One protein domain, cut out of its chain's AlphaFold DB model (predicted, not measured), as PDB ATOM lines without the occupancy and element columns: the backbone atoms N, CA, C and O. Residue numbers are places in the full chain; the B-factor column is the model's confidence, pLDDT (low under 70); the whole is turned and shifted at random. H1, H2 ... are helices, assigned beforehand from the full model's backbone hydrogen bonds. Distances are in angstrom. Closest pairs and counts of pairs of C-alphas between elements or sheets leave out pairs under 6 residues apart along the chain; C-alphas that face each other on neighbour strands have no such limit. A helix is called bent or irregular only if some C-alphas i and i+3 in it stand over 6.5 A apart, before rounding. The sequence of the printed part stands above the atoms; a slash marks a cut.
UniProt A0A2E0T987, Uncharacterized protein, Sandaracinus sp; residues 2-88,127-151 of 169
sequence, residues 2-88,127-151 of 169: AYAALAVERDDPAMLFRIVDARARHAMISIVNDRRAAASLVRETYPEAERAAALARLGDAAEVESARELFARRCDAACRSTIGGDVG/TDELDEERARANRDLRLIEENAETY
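This is residues 2 to 88 and 127 to 151 of the 169 residues of an uncharacterized protein of Sandaracinus sp (UniProt A0A2E0T987). A long, slender rod of helices: two long helices, H3 and H7, run side by side the same way along one part of it, and a small head of short helices, H1, H2 and H6, makes the other end. H4 folds back along the last part of H3, and H5 crosses the first part of H3 and joins it to the head through H2. The printed part has 112 residues with seven named helices, H1 to H7 in chain order, and no named strand; the class is all helix. The whole is loose, with a radius of gyration of the C-alphas of 16.5 A, and spans 54 by 22 by 16 A.

H1, residues 2 to 9, begins at C-alpha 2 at (130.327, 109.687, 155.478). H2 is residues 13 to 19. H3, residues 22 to 45, is 34.3 A from first to last C-alpha and begins at C-alpha 22 at (139.149, 125.133, 150.580). H4 is residues 48 to 56, 13.5 A long, and is irregular: C-alphas 49 and 52 are 7.3 A apart. H5 is residues 67 to 74, 10.4 A long, and H6 is residues 77 to 86, 14.1 A long. H7, residues 127 to 151, is 35.7 A long and ends at C-alpha 151 at (132.147, 161.019, 140.990).

H3 is the hub and touches H4, H5 and H7. H3 and H7 stand at a shallow tilt of 19 degrees, the same way; their closest C-alphas, of Ala 24 and Thr 127, are 4.8 A apart. H3 and H4 form a helical hairpin at a shallow tilt of 10 degrees; H3 touches H4 with residues 39 to 43 alone, and the closest C-alphas are those of Ala 39 and Leu 55, 6.0 A. H4 and H7 are apart. H5 is about perpendicular to H3, at 88 degrees; H3 touches it with residues 25 to 32 alone, closest at the C-alphas of Ile 29 and Ala 67, 4.9 A. H5 also touches H2, at the C-alphas of Ala 72 and Pro 13, 5.2 A, with a steep tilt of 69 degrees, only just short of about perpendicular. H1 and H2 form a helical hairpin at a shallow tilt of 33 degrees, only just short of steep; the closest C-alphas, of Ala 7 and Met 15, are 4.9 A apart. H6 touches H1 at a steep tilt of 42 degrees, opposite ways, closest at the C-alphas of Gly 84 and Val 8, 5.1 A. Every O i to N i+4 pair is within hydrogen-bond range in H1, H3, H5, H6 and H7; in H4 it is 3 of 5, and in H2 1 of 3, beside 2 of 4 O i to N i+3 pairs.

The two C-alphas farthest apart, of Gly 88 and Tyr 151, are 54.4 A apart. Residues 89 to 126 are not printed, and C-alphas 88 and 127 are 21.1 A apart across the cut. Of the links that are printed whole, H4 to H5 is short and the others are tight. The mean pLDDT of the printed part is 93.8, and no printed residue is under 70.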
ATOM      1  N   ALA A   2     131.780 109.707 155.240       70.50
ATOM      2  CA  ALA A   2     130.327 109.687 155.478       70.50
ATOM      3  C   ALA A   2     129.621 111.032 155.194       70.50
ATOM      4  O   ALA A   2     128.505 111.041 154.688       70.50
ATOM      5  N   TYR A   3     130.281 112.168 155.455       77.81
ATOM      6  CA  TYR A   3     129.698 113.491 155.200       77.81
ATOM      7  C   TYR A   3     129.500 113.793 153.705       77.81
ATOM      8  O   TYR A   3     128.464 114.327 153.332       77.81
ATOM      9  N   ALA A   4     130.463 113.431 152.851       75.75
ATOM     10  CA  ALA A   4     130.366 113.669 151.410       75.75
ATOM     11  C   ALA A   4     129.293 112.798 150.753       75.75
ATOM     12  O   ALA A   4     128.502 113.308 149.967       75.75
ATOM     13  N   ALA A   5     129.207 111.524 151.146       75.94
ATOM     14  CA  ALA A   5     128.122 110.646 150.715       75.94
ATOM     15  C   ALA A   5     126.751 111.212 151.123       75.94
ATOM     16  O   ALA A   5     125.868 111.336 150.284       75.94
ATOM     17  N   LEU A   6     126.607 111.669 152.371       81.81
ATOM     18  CA  LEU A   6     125.369 112.286 152.854       81.81
ATOM     19  C   LEU A   6     125.016 113.593 152.120       81.81
ATOM     20  O   LEU A   6     123.843 113.863 151.879       81.81
ATOM     21  N   ALA A   7     126.014 114.417 151.791       80.69
ATOM     22  CA  ALA A   7     125.821 115.656 151.038       80.69
ATOM     23  C   ALA A   7     125.292 115.382 149.623       80.69
ATOM     24  O   ALA A   7     124.368 116.055 149.172       80.69
ATOM     25  N   VAL A   8     125.855 114.365 148.964       80.88
ATOM     26  CA  VAL A   8     125.413 113.872 147.656       80.88
ATOM     27  C   VAL A   8     124.002 113.290 147.732       80.88
ATOM     28  O   VAL A   8     123.144 113.667 146.943       80.88
ATOM     29  N   GLU A   9     123.736 112.408 148.697       83.44
ATOM     30  CA  GLU A   9     122.427 111.757 148.866       83.44
ATOM     31  C   GLU A   9     121.294 112.759 149.104       83.44
ATOM     32  O   GLU A   9     120.156 112.514 148.707       83.44
ATOM     33  N   ARG A  10     121.591 113.885 149.760       86.00
ATOM     34  CA  ARG A  10     120.604 114.932 150.048       86.00
ATOM     35  C   ARG A  10     120.384 115.926 148.913       86.00
ATOM     36  O   ARG A  10     119.491 116.752 149.057       86.00
ATOM     37  N   ASP A  11     121.183 115.866 147.844       82.56
ATOM     38  CA  ASP A  11     121.225 116.878 146.776       82.56
ATOM     39  C   ASP A  11     121.210 118.319 147.331       82.56
ATOM     40  O   ASP A  11     120.544 119.206 146.804       82.56
ATOM     41  N   ASP A  12     121.905 118.546 148.454       84.31
ATOM     42  CA  ASP A  12     121.871 119.820 149.177       84.31
ATOM     43  C   ASP A  12     123.090 120.674 148.784       84.31
ATOM     44  O   ASP A  12     124.214 120.367 149.209       84.31
ATOM     45  N   PRO A  13     122.907 121.785 148.039       84.62
ATOM     46  CA  PRO A  13     124.003 122.666 147.644       84.62
ATOM     47  C   PRO A  13     124.808 123.204 148.833       84.62
ATOM     48  O   PRO A  13     126.012 123.428 148.719       84.62
ATOM     49  N   ALA A  14     124.174 123.388 149.994       85.44
ATOM     50  CA  ALA A  14     124.844 123.858 151.198       85.44
ATOM     51  C   ALA A  14     125.830 122.826 151.749       85.44
ATOM     52  O   ALA A  14     126.908 123.196 152.226       85.44
ATOM     53  N   MET A  15     125.460 121.543 151.698       88.25
ATOM     54  CA  MET A  15     126.331 120.445 152.107       88.25
ATOM     55  C   MET A  15     127.404 120.178 151.051       88.25
ATOM     56  O   MET A  15     128.565 119.983 151.413       88.25
ATOM     57  N   LEU A  16     127.048 120.248 149.766       90.12
ATOM     58  CA  LEU A  16     127.990 120.080 148.659       90.12
ATOM     59  C   LEU A  16     129.070 121.171 148.649       90.12
ATOM     60  O   LEU A  16     130.250 120.870 148.495       90.12
ATOM     61  N   PHE A  17     128.710 122.421 148.950       92.62
ATOM     62  CA  PHE A  17     129.690 123.500 149.096       92.62
ATOM     63  C   PHE A  17     130.769 123.179 150.142       92.62
ATOM     64  O   PHE A  17     131.921 123.564 149.979       92.62
ATOM     65  N   ARG A  18     130.434 122.456 151.222       89.56
ATOM     66  CA  ARG A  18     131.418 122.099 152.259       89.56
ATOM     67  C   ARG A  18     132.403 121.020 151.823       89.56
ATOM     68  O   ARG A  18     133.445 120.894 152.460       89.56
ATOM     69  N   ILE A  19     132.078 120.246 150.793       90.00
ATOM     70  CA  ILE A  19     132.954 119.179 150.296       90.00
ATOM     71  C   ILE A  19     133.787 119.608 149.095       90.00
ATOM     72  O   ILE A  19     134.645 118.838 148.691       90.00
ATOM     73  N   VAL A  20     133.579 120.811 148.558       93.25
ATOM     74  CA  VAL A  20     134.512 121.463 147.626       93.25
ATOM     75  C   VAL A  20     135.782 121.874 148.371       93.25
ATOM     76  O   VAL A  20     135.710 122.198 149.556       93.25
ATOM     77  N   ASP A  21     136.937 121.856 147.715       93.81
ATOM     78  CA  ASP A  21     138.229 122.207 148.301       93.81
ATOM     79  C   ASP A  21     138.277 123.641 148.860       93.81
ATOM     80  O   ASP A  21     137.549 124.545 148.440       93.81
ATOM     81  N   ALA A  22     139.130 123.860 149.867       93.81
ATOM     82  CA  ALA A  22     139.149 125.133 150.580       93.81
ATOM     83  C   ALA A  22     139.572 126.311 149.693       93.81
ATOM     84  O   ALA A  22     139.108 127.423 149.945       93.81
ATOM     85  N   ARG A  23     140.390 126.085 148.656       95.06
ATOM     86  CA  ARG A  23     140.853 127.145 147.752       95.06
ATOM     87  C   ARG A  23     139.673 127.688 146.955       95.06
ATOM     88  O   ARG A  23     139.392 128.880 147.039       95.06
ATOM     89  N   ALA A  24     138.893 126.812 146.319       96.38
ATOM     90  CA  ALA A  24     137.677 127.199 145.603       96.38
ATOM     91  C   ALA A  24     136.646 127.885 146.521       96.38
ATOM     92  O   ALA A  24     136.066 128.914 146.162       96.38
ATOM     93  N   ARG A  25     136.450 127.381 147.752       96.31
ATOM     94  CA  ARG A  25     135.567 128.038 148.737       96.31
ATOM     95  C   ARG A  25     136.048 129.441 149.099       96.31
ATOM     96  O   ARG A  25     135.239 130.365 149.119       96.31
ATOM     97  N   HIS A  26     137.338 129.612 149.386       96.50
ATOM     98  CA  HIS A  26     137.919 130.919 149.697       96.50
ATOM     99  C   HIS A  26     137.830 131.872 148.503       96.50
ATOM    100  O   HIS A  26     137.467 133.032 148.689       96.50
ATOM    101  N   ALA A  27     138.068 131.377 147.288       98.25
ATOM    102  CA  ALA A  27     137.931 132.164 146.073       98.25
ATOM    103  C   ALA A  27     136.507 132.710 145.907       98.25
ATOM    104  O   ALA A  27     136.329 133.920 145.777       98.25
ATOM    105  N   MET A  28     135.486 131.857 146.037       98.50
ATOM    106  CA  MET A  28     134.081 132.284 145.995       98.50
ATOM    107  C   MET A  28     133.721 133.281 147.104       98.50
ATOM    108  O   MET A  28     132.969 134.219 146.850       98.50
ATOM    109  N   ILE A  29     134.255 133.118 148.322       98.38
ATOM    110  CA  ILE A  29     134.051 134.088 149.415       98.38
ATOM    111  C   ILE A  29     134.595 135.461 149.019       98.38
ATOM    112  O   ILE A  29     133.877 136.453 149.133       98.38
ATOM    113  N   SER A  30     135.832 135.523 148.520       98.50
ATOM    114  CA  SER A  30     136.427 136.779 148.059       98.50
ATOM    115  C   SER A  30     135.653 137.390 146.891       98.50
ATOM    116  O   SER A  30     135.379 138.583 146.919       98.50
ATOM    117  N   ILE A  31     135.246 136.584 145.903       98.69
ATOM    118  CA  ILE A  31     134.456 137.052 144.756       98.69
ATOM    119  C   ILE A  31     133.150 137.701 145.229       98.69
ATOM    120  O   ILE A  31     132.858 138.827 144.834       98.69
ATOM    121  N   VAL A  32     132.375 137.032 146.090       98.69
ATOM    122  CA  VAL A  32     131.104 137.583 146.595       98.69
ATOM    123  C   VAL A  32     131.336 138.880 147.364       98.69
ATOM    124  O   VAL A  32     130.628 139.860 147.134       98.69
ATOM    125  N   ASN A  33     132.342 138.920 148.240       98.56
ATOM    126  CA  ASN A  33     132.652 140.122 149.011       98.56
ATOM    127  C   ASN A  33     133.016 141.301 148.099       98.56
ATOM    128  O   ASN A  33     132.399 142.363 148.204       98.56
ATOM    129  N   ASP A  34     133.954 141.102 147.170       98.69
ATOM    130  CA  ASP A  34     134.447 142.164 146.294       98.69
ATOM    131  C   ASP A  34     133.346 142.653 145.338       98.69
ATOM    132  O   ASP A  34     133.161 143.856 145.145       98.69
ATOM    133  N   ARG A  35     132.543 141.736 144.777       98.56
ATOM    134  CA  ARG A  35     131.447 142.082 143.856       98.56
ATOM    135  C   ARG A  35     130.298 142.800 144.554       98.56
ATOM    136  O   ARG A  35     129.754 143.748 143.989       98.56
ATOM    137  N   ARG A  36     129.955 142.419 145.788       98.50
ATOM    138  CA  ARG A  36     128.950 143.137 146.589       98.50
ATOM    139  C   ARG A  36     129.440 144.518 147.011       98.50
ATOM    140  O   ARG A  36     128.664 145.469 146.952       98.50
ATOM    141  N   ALA A  37     130.706 144.644 147.413       98.44
ATOM    142  CA  ALA A  37     131.304 145.938 147.738       98.44
ATOM    143  C   ALA A  37     131.275 146.877 146.521       98.44
ATOM    144  O   ALA A  37     130.776 148.000 146.612       98.44
ATOM    145  N   ALA A  38     131.685 146.372 145.355       98.69
ATOM    146  CA  ALA A  38     131.614 147.092 144.091       98.69
ATOM    147  C   ALA A  38     130.176 147.516 143.750       98.69
ATOM    148  O   ALA A  38     129.933 148.671 143.405       98.69
ATOM    149  N   ALA A  39     129.202 146.612 143.893       98.44
ATOM    150  CA  ALA A  39     127.801 146.909 143.606       98.44
ATOM    151  C   ALA A  39     127.238 148.004 144.522       98.44
ATOM    152  O   ALA A  39     126.505 148.879 144.059       98.44
ATOM    153  N   SER A  40     127.595 147.989 145.808       98.12
ATOM    154  CA  SER A  40     127.216 149.040 146.757       98.12
ATOM    155  C   SER A  40     127.786 150.401 146.348       98.12
ATOM    156  O   SER A  40     127.025 151.361 146.232       98.12
ATOM    157  N   LEU A  41     129.081 150.469 146.019       98.38
ATOM    158  CA  LEU A  41     129.722 151.705 145.555       98.38
ATOM    159  C   LEU A  41     129.084 152.240 144.273       98.38
ATOM    160  O   LEU A  41     128.824 153.438 144.169       98.38
ATOM    161  N   VAL A  42     128.790 151.369 143.306       98.38
ATOM    162  CA  VAL A  42     128.126 151.762 142.056       98.38
ATOM    163  C   VAL A  42     126.737 152.341 142.331       98.38
ATOM    164  O   VAL A  42     126.394 153.395 141.796       98.38
ATOM    165  N   ARG A  43     125.936 151.703 143.193       97.75
ATOM    166  CA  ARG A  43     124.598 152.209 143.552       97.75
ATOM    167  C   ARG A  43     124.664 153.577 144.227       97.75
ATOM    168  O   ARG A  43     123.841 154.433 143.925       97.75
ATOM    169  N   GLU A  44     125.642 153.783 145.100       97.56
ATOM    170  CA  GLU A  44     125.791 155.023 145.862       97.56
ATOM    171  C   GLU A  44     126.386 156.169 145.033       97.56
ATOM    172  O   GLU A  44     125.986 157.327 145.164       97.56
ATOM    173  N   THR A  45     127.375 155.873 144.187       97.81
ATOM    174  CA  THR A  45     128.252 156.914 143.639       97.81
ATOM    175  C   THR A  45     128.145 157.121 142.142       97.81
ATOM    176  O   THR A  45     128.423 158.234 141.699       97.81
ATOM    177  N   TYR A  46     127.705 156.135 141.361       97.25
ATOM    178  CA  TYR A  46     127.679 156.303 139.910       97.25
ATOM    179  C   TYR A  46     126.494 157.178 139.472       97.25
ATOM    180  O   TYR A  46     125.413 157.102 140.080       97.25
ATOM    181  N   PRO A  47     126.663 157.976 138.397       96.25
ATOM    182  CA  PRO A  47     125.568 158.682 137.743       96.25
ATOM    183  C   PRO A  47     124.465 157.720 137.291       96.25
ATOM    184  O   PRO A  47     124.741 156.597 136.865       96.25
ATOM    185  N   GLU A  48     123.213 158.183 137.327       95.25
ATOM    186  CA  GLU A  48     122.036 157.357 137.012       95.25
ATOM    187  C   GLU A  48     122.132 156.704 135.622       95.25
ATOM    188  O   GLU A  48     121.832 155.523 135.465       95.25
ATOM    189  N   ALA A  49     122.643 157.447 134.633       96.06
ATOM    190  CA  ALA A  49     122.796 156.976 133.257       96.06
ATOM    191  C   ALA A  49     123.779 155.797 133.102       96.06
ATOM    192  O   ALA A  49     123.661 155.017 132.159       96.06
ATOM    193  N   GLU A  50     124.746 155.652 134.011       96.56
ATOM    194  CA  GLU A  50     125.811 154.642 133.922       96.56
ATOM    195  C   GLU A  50     125.591 153.466 134.884       96.56
ATOM    196  O   GLU A  50     126.102 152.365 134.656       96.56
ATOM    197  N   ARG A  51     124.806 153.674 135.949       97.00
ATOM    198  CA  ARG A  51     124.645 152.731 137.064       97.00
ATOM    199  C   ARG A  51     124.187 151.345 136.616       97.00
ATOM    200  O   ARG A  51     124.790 150.352 137.011       97.00
ATOM    201  N   ALA A  52     123.150 151.263 135.781       96.88
ATOM    202  CA  ALA A  52     122.599 149.978 135.342       96.88
ATOM    203  C   ALA A  52     123.625 149.147 134.550       96.88
ATOM    204  O   ALA A  52     123.792 147.954 134.798       96.88
ATOM    205  N   ALA A  53     124.362 149.792 133.640       97.06
ATOM    206  CA  ALA A  53     125.399 149.133 132.853       97.06
ATOM    207  C   ALA A  53     126.594 148.706 133.719       97.06
ATOM    208  O   ALA A  53     127.152 147.632 133.505       97.06
ATOM    209  N   ALA A  54     126.984 149.523 134.702       97.12
ATOM    210  CA  ALA A  54     128.046 149.181 135.643       97.12
ATOM    211  C   ALA A  54     127.670 147.977 136.522       97.12
ATOM    212  O   ALA A  54     128.466 147.048 136.635       97.12
ATOM    213  N   LEU A  55     126.446 147.939 137.065       97.69
ATOM    214  CA  LEU A  55     125.954 146.809 137.864       97.69
ATOM    215  C   LEU A  55     125.893 145.509 137.059       97.69
ATOM    216  O   LEU A  55     126.364 144.479 137.531       97.69
ATOM    217  N   ALA A  56     125.391 145.559 135.822       96.44
ATOM    218  CA  ALA A  56     125.288 144.375 134.972       96.44
ATOM    219  C   ALA A  56     126.650 143.698 134.708       96.44
ATOM    220  O   ALA A  56     126.717 142.477 134.586       96.44
ATOM    221  N   ARG A  57     127.748 144.468 134.657       96.12
ATOM    222  CA  ARG A  57     129.105 143.929 134.449       96.12
ATOM    223  C   ARG A  57     129.671 143.185 135.659       96.12
ATOM    224  O   ARG A  57     130.627 142.436 135.489       96.12
ATOM    225  N   LEU A  58     129.116 143.377 136.859       96.50
ATOM    226  CA  LEU A  58     129.601 142.710 138.072       96.50
ATOM    227  C   LEU A  58     129.197 141.231 138.146       96.50
ATOM    228  O   LEU A  58     129.797 140.477 138.911       96.50
ATOM    229  N   GLY A  59     128.229 140.812 137.327       95.62
ATOM    230  CA  GLY A  59     127.814 139.420 137.214       95.62
ATOM    231  C   GLY A  59     126.962 138.926 138.384       95.62
ATOM    232  O   GLY A  59     126.456 139.688 139.204       95.62
ATOM    233  N   ASP A  60     126.785 137.610 138.438       95.62
ATOM    234  CA  ASP A  60     125.912 136.912 139.385       95.62
ATOM    235  C   ASP A  60     126.341 137.063 140.851       95.62
ATOM    236  O   ASP A  60     125.488 137.144 141.736       95.62
ATOM    237  N   ALA A  61     127.647 137.141 141.109       96.75
ATOM    238  CA  ALA A  61     128.213 137.250 142.448       96.75
ATOM    239  C   ALA A  61     127.874 138.567 143.171       96.75
ATOM    240  O   ALA A  61     127.918 138.613 144.399       96.75
ATOM    241  N   ALA A  62     127.511 139.624 142.440       97.31
ATOM    242  CA  ALA A  62     127.046 140.878 143.036       97.31
ATOM    243  C   ALA A  62     125.635 140.776 143.644       97.31
ATOM    244  O   ALA A  62     125.272 141.593 144.491       97.31
ATOM    245  N   GLU A  63     124.858 139.779 143.215       95.19
ATOM    246  CA  GLU A  63     123.430 139.642 143.520       95.19
ATOM    247  C   GLU A  63     123.131 138.539 144.545       95.19
ATOM    248  O   GLU A  63     121.982 138.354 144.927       95.19
ATOM    249  N   VAL A  64     124.148 137.801 144.995       96.62
ATOM    250  CA  VAL A  64     124.017 136.735 146.004       96.62
ATOM    251  C   VAL A  64     124.524 137.200 147.365       96.62
ATOM    252  O   VAL A  64     125.360 138.100 147.456       96.62
ATOM    253  N   GLU A  65     124.051 136.587 148.446       94.81
ATOM    254  CA  GLU A  65     124.416 136.925 149.826       94.81
ATOM    255  C   GLU A  65     125.662 136.208 150.331       94.81
ATOM    256  O   GLU A  65     126.315 136.678 151.263       94.81
ATOM    257  N   SER A  66     126.010 135.067 149.735       96.50
ATOM    258  CA  SER A  66     127.118 134.251 150.223       96.50
ATOM    259  C   SER A  66     127.771 133.409 149.135       96.50
ATOM    260  O   SER A  66     127.157 133.067 148.127       96.50
ATOM    261  N   ALA A  67     129.008 132.973 149.391       96.81
ATOM    262  CA  ALA A  67     129.710 132.004 148.545       96.81
ATOM    263  C   ALA A  67     128.943 130.684 148.378       96.81
ATOM    264  O   ALA A  67     129.022 130.043 147.337       96.81
ATOM    265  N   ARG A  68     128.169 130.288 149.396       95.75
ATOM    266  CA  ARG A  68     127.313 129.101 149.326       95.75
ATOM    267  C   ARG A  68     126.190 129.283 148.309       95.75
ATOM    268  O   ARG A  68     125.886 128.356 147.571       95.75
ATOM    269  N   GLU A  69     125.573 130.457 148.288       95.75
ATOM    270  CA  GLU A  69     124.543 130.783 147.305       95.75
ATOM    271  C   GLU A  69     125.142 130.913 145.902       95.75
ATOM    272  O   GLU A  69     124.571 130.383 144.951       95.75
ATOM    273  N   LEU A  70     126.336 131.509 145.777       97.00
ATOM    274  CA  LEU A  70     127.078 131.534 144.515       97.00
ATOM    275  C   LEU A  70     127.330 130.116 143.987       97.00
ATOM    276  O   LEU A  70     127.046 129.825 142.828       97.00
ATOM    277  N   PHE A  71     127.802 129.216 144.853       96.75
ATOM    278  CA  PHE A  71     127.983 127.809 144.513       96.75
ATOM    279  C   PHE A  71     126.667 127.157 144.086       96.75
ATOM    280  O   PHE A  71     126.622 126.518 143.043       96.75
ATOM    281  N   ALA A  72     125.582 127.345 144.841       94.38
ATOM    282  CA  ALA A  72     124.277 126.777 144.502       94.38
ATOM    283  C   ALA A  72     123.744 127.278 143.149       94.38
ATOM    284  O   ALA A  72     123.079 126.533 142.433       94.38
ATOM    285  N   ARG A  73     124.053 128.529 142.791       94.88
ATOM    286  CA  ARG A  73     123.675 129.137 141.513       94.88
ATOM    287  C   ARG A  73     124.504 128.612 140.340       94.88
ATOM    288  O   ARG A  73     123.962 128.459 139.250       94.88
ATOM    289  N   ARG A  74     125.798 128.352 140.555       95.38
ATOM    290  CA  ARG A  74     126.744 127.902 139.517       95.38
ATOM    291  C   ARG A  74     126.828 126.381 139.378       95.38
ATOM    292  O   ARG A  74     127.167 125.890 138.309       95.38
ATOM    293  N   CYS A  75     126.495 125.638 140.430       94.81
ATOM    294  CA  CYS A  75     126.368 124.187 140.415       94.81
ATOM    295  C   CYS A  75     124.885 123.791 140.383       94.81
ATOM    296  O   CYS A  75     124.246 123.508 141.404       94.81
ATOM    297  N   ASP A  76     124.335 123.800 139.171       90.38
ATOM    298  CA  ASP A  76     122.962 123.395 138.890       90.38
ATOM    299  C   ASP A  76     122.723 121.887 139.122       90.38
ATOM    300  O   ASP A  76     123.587 121.152 139.602       90.38
ATOM    301  N   ALA A  77     121.521 121.402 138.800       88.56
ATOM    302  CA  ALA A  77     121.173 119.994 138.999       88.56
ATOM    303  C   ALA A  77     122.089 119.029 138.221       88.56
ATOM    304  O   ALA A  77     122.381 117.941 138.716       88.56
ATOM    305  N   ALA A  78     122.570 119.422 137.036       90.44
ATOM    306  CA  ALA A  78     123.487 118.600 136.257       90.44
ATOM    307  C   ALA A  78     124.858 118.537 136.938       90.44
ATOM    308  O   ALA A  78     125.380 117.445 137.147       90.44
ATOM    309  N   CYS A  79     125.394 119.680 137.379       92.31
ATOM    310  CA  CYS A  79     126.629 119.732 138.160       92.31
ATOM    311  C   CYS A  79     126.547 118.866 139.429       92.31
ATOM    312  O   CYS A  79     127.436 118.049 139.680       92.31
ATOM    313  N   ARG A  80     125.466 118.984 140.211       91.38
ATOM    314  CA  ARG A  80     125.295 118.191 141.441       91.38
ATOM    315  C   ARG A  80     125.152 116.700 141.156       91.38
ATOM    316  O   ARG A  80     125.748 115.890 141.862       91.38
ATOM    317  N   SER A  81     124.434 116.339 140.091       88.81
ATOM    318  CA  SER A  81     124.337 114.949 139.638       88.81
ATOM    319  C   SER A  81     125.699 114.390 139.223       88.81
ATOM    320  O   SER A  81     125.984 113.236 139.534       88.81
ATOM    321  N   THR A  82     126.544 115.181 138.556       90.00
ATOM    322  CA  THR A  82     127.914 114.783 138.201       90.00
ATOM    323  C   THR A  82     128.744 114.530 139.455       90.00
ATOM    324  O   THR A  82     129.268 113.432 139.621       90.00
ATOM    325  N   ILE A  83     128.758 115.475 140.405       88.81
ATOM    326  CA  ILE A  83     129.445 115.292 141.696       88.81
ATOM    327  C   ILE A  83     128.949 114.018 142.393       88.81
ATOM    328  O   ILE A  83     129.745 113.232 142.903       88.81
ATOM    329  N   GLY A  84     127.637 113.776 142.393       86.19
ATOM    330  CA  GLY A  84     127.057 112.595 143.023       86.19
ATOM    331  C   GLY A  84     127.358 111.270 142.319       86.19
ATOM    332  O   GLY A  84     127.465 110.234 142.978       86.19
ATOM    333  N   GLY A  85     127.507 111.293 140.995       84.81
ATOM    334  CA  GLY A  85     127.922 110.140 140.201       84.81
ATOM    335  C   GLY A  85     129.398 109.802 140.394       84.81
ATOM    336  O   GLY A  85     129.745 108.623 140.501       84.81
ATOM    337  N   ASP A  86     130.234 110.835 140.496       85.75
ATOM    338  CA  ASP A  86     131.684 110.703 140.559       85.75
ATOM    339  C   ASP A  86     132.187 110.345 141.958       85.75
ATOM    340  O   ASP A  86     133.180 109.626 142.084       85.75
ATOM    341  N   VAL A  87     131.502 110.789 143.016       83.88
ATOM    342  CA  VAL A  87     131.857 110.455 144.398       83.88
ATOM    343  C   VAL A  87     131.504 108.995 144.698       83.88
ATOM    344  O   VAL A  87     130.345 108.581 144.747       83.88
ATOM    345  N   GLY A  88     132.534 108.195 144.965       82.12
ATOM    346  CA  GLY A  88     132.405 106.778 145.281       82.12
ATOM    347  C   GLY A  88     133.460 106.298 146.270       82.12
ATOM    348  O   GLY A  88     134.323 107.052 146.719       82.12
ATOM    349  N   THR A 127     138.949 125.392 140.545       93.38
ATOM    350  CA  THR A 127     139.829 126.160 141.431       93.38
ATOM    351  C   THR A 127     140.600 127.232 140.667       93.38
ATOM    352  O   THR A 127     140.614 128.382 141.103       93.38
ATOM    353  N   ASP A 128     141.177 126.879 139.518       94.38
ATOM    354  CA  ASP A 128     141.975 127.800 138.709       94.38
ATOM    355  C   ASP A 128     141.098 128.922 138.134       94.38
ATOM    356  O   ASP A 128     141.433 130.102 138.253       94.38
ATOM    357  N   GLU A 129     139.921 128.585 137.595       97.00
ATOM    358  CA  GLU A 129     138.997 129.580 137.045       97.00
ATOM    359  C   GLU A 129     138.463 130.531 138.128       97.00
ATOM    360  O   GLU A 129     138.341 131.739 137.902       97.00
ATOM    361  N   LEU A 130     138.172 130.009 139.323       97.94
ATOM    362  CA  LEU A 130     137.732 130.812 140.462       97.94
ATOM    363  C   LEU A 130     138.846 131.720 140.986       97.94
ATOM    364  O   LEU A 130     138.566 132.845 141.404       97.94
ATOM    365  N   ASP A 131     140.101 131.281 140.964       97.56
ATOM    366  CA  ASP A 131     141.221 132.125 141.370       97.56
ATOM    367  C   ASP A 131     141.468 133.269 140.379       97.56
ATOM    368  O   ASP A 131     141.673 134.420 140.789       97.56
ATOM    369  N   GLU A 132     141.360 133.000 139.079       98.25
ATOM    370  CA  GLU A 132     141.403 134.040 138.053       98.25
ATOM    371  C   GLU A 132     140.242 135.034 138.186       98.25
ATOM    372  O   GLU A 132     140.433 136.254 138.066       98.25
ATOM    373  N   GLU A 133     139.030 134.541 138.448       98.31
ATOM    374  CA  GLU A 133     137.858 135.383 138.677       98.31
ATOM    375  C   GLU A 133     138.018 136.228 139.941       98.31
ATOM    376  O   GLU A 133     137.746 137.429 139.895       98.31
ATOM    377  N   ARG A 134     138.520 135.652 141.039       98.50
ATOM    378  CA  ARG A 134     138.846 136.388 142.267       98.50
ATOM    379  C   ARG A 134     139.813 137.528 141.972       98.50
ATOM    380  O   ARG A 134     139.562 138.664 142.370       98.50
ATOM    381  N   ALA A 135     140.896 137.252 141.249       98.25
ATOM    382  CA  ALA A 135     141.868 138.279 140.887       98.25
ATOM    383  C   ALA A 135     141.232 139.393 140.038       98.25
ATOM    384  O   ALA A 135     141.578 140.566 140.186       98.25
ATOM    385  N   ARG A 136     140.288 139.042 139.158       98.38
ATOM    386  CA  ARG A 136     139.527 140.003 138.350       98.38
ATOM    387  C   ARG A 136     138.571 140.837 139.203       98.38
ATOM    388  O   ARG A 136     138.603 142.055 139.091       98.38
ATOM    389  N   ALA A 137     137.793 140.208 140.082       98.56
ATOM    390  CA  ALA A 137     136.876 140.883 141.000       98.56
ATOM    391  C   ALA A 137     137.602 141.905 141.874       98.56
ATOM    392  O   ALA A 137     137.141 143.037 142.006       98.56
ATOM    393  N   ASN A 138     138.787 141.542 142.366       98.50
ATOM    394  CA  ASN A 138     139.598 142.445 143.163       98.50
ATOM    395  C   ASN A 138     140.102 143.661 142.371       98.50
ATOM    396  O   ASN A 138     140.082 144.778 142.880       98.50
ATOM    397  N   ARG A 139     140.553 143.467 141.122       98.50
ATOM    398  CA  ARG A 139     140.968 144.584 140.255       98.50
ATOM    399  C   ARG A 139     139.795 145.494 139.903       98.50
ATOM    400  O   ARG A 139     139.945 146.711 139.946       98.50
ATOM    401  N   ASP A 140     138.645 144.905 139.590       98.31
ATOM    402  CA  ASP A 140     137.436 145.650 139.247       98.31
ATOM    403  C   ASP A 140     136.958 146.504 140.431       98.31
ATOM    404  O   ASP A 140     136.592 147.661 140.232       98.31
ATOM    405  N   LEU A 141     137.007 145.972 141.661       98.62
ATOM    406  CA  LEU A 141     136.656 146.724 142.868       98.62
ATOM    407  C   LEU A 141     137.530 147.974 143.026       98.62
ATOM    408  O   LEU A 141     136.984 149.060 143.195       98.62
ATOM    409  N   ARG A 142     138.856 147.847 142.892       98.50
ATOM    410  CA  ARG A 142     139.781 148.992 143.010       98.50
ATOM    411  C   ARG A 142     139.474 150.088 141.993       98.50
ATOM    412  O   ARG A 142     139.408 151.261 142.340       98.50
ATOM    413  N   LEU A 143     139.218 149.707 140.741       98.25
ATOM    414  CA  LEU A 143     138.836 150.667 139.703       98.25
ATOM    415  C   LEU A 143     137.501 151.356 140.032       98.25
ATOM    416  O   LEU A 143     137.324 152.552 139.799       98.25
ATOM    417  N   ILE A 144     136.541 150.608 140.578       98.44
ATOM    418  CA  ILE A 144     135.247 151.156 140.985       98.44
ATOM    419  C   ILE A 144     135.397 152.119 142.162       98.44
ATOM    420  O   ILE A 144     134.722 153.145 142.159       98.44
ATOM    421  N   GLU A 145     136.278 151.835 143.122       98.56
ATOM    422  CA  GLU A 145     136.613 152.731 144.235       98.56
ATOM    423  C   GLU A 145     137.193 154.065 143.735       98.56
ATOM    424  O   GLU A 145     136.721 155.130 144.143       98.56
ATOM    425  N   GLU A 146     138.140 154.022 142.794       98.25
ATOM    426  CA  GLU A 146     138.736 155.213 142.167       98.25
ATOM    427  C   GLU A 146     137.689 156.052 141.406       98.25
ATOM    428  O   GLU A 146     137.603 157.279 141.553       98.25
ATOM    429  N   ASN A 147     136.829 155.392 140.626       97.62
ATOM    430  CA  ASN A 147     135.735 156.055 139.915       97.62
ATOM    431  C   ASN A 147     134.719 156.665 140.892       97.62
ATOM    432  O   ASN A 147     134.278 157.799 140.708       97.62
ATOM    433  N   ALA A 148     134.364 155.936 141.952       97.38
ATOM    434  CA  ALA A 148     133.437 156.385 142.983       97.38
ATOM    435  C   ALA A 148     133.942 157.647 143.693       97.38
ATOM    436  O   ALA A 148     133.168 158.566 143.970       97.38
ATOM    437  N   GLU A 149     135.241 157.725 143.983       97.38
ATOM    438  CA  GLU A 149     135.867 158.941 144.500       97.38
ATOM    439  C   GLU A 149     135.788 160.098 143.497       97.38
ATOM    440  O   GLU A 149     135.396 161.207 143.866       97.38
ATOM    441  N   THR A 150     136.076 159.836 142.224       97.06
ATOM    442  CA  THR A 150     135.987 160.844 141.158       97.06
ATOM    443  C   THR A 150     134.571 161.415 141.033       97.06
ATOM    444  O   THR A 150     134.398 162.636 141.001       97.06
ATOM    445  N   TYR A 151     133.539 160.564 141.035       95.81
ATOM    446  CA  TYR A 151     132.147 161.019 140.990       95.81
ATOM    447  C   TYR A 151     131.746 161.809 142.240       95.81
ATOM    448  O   TYR A 151     131.023 162.798 142.121       95.81
TER     449      TYR A 151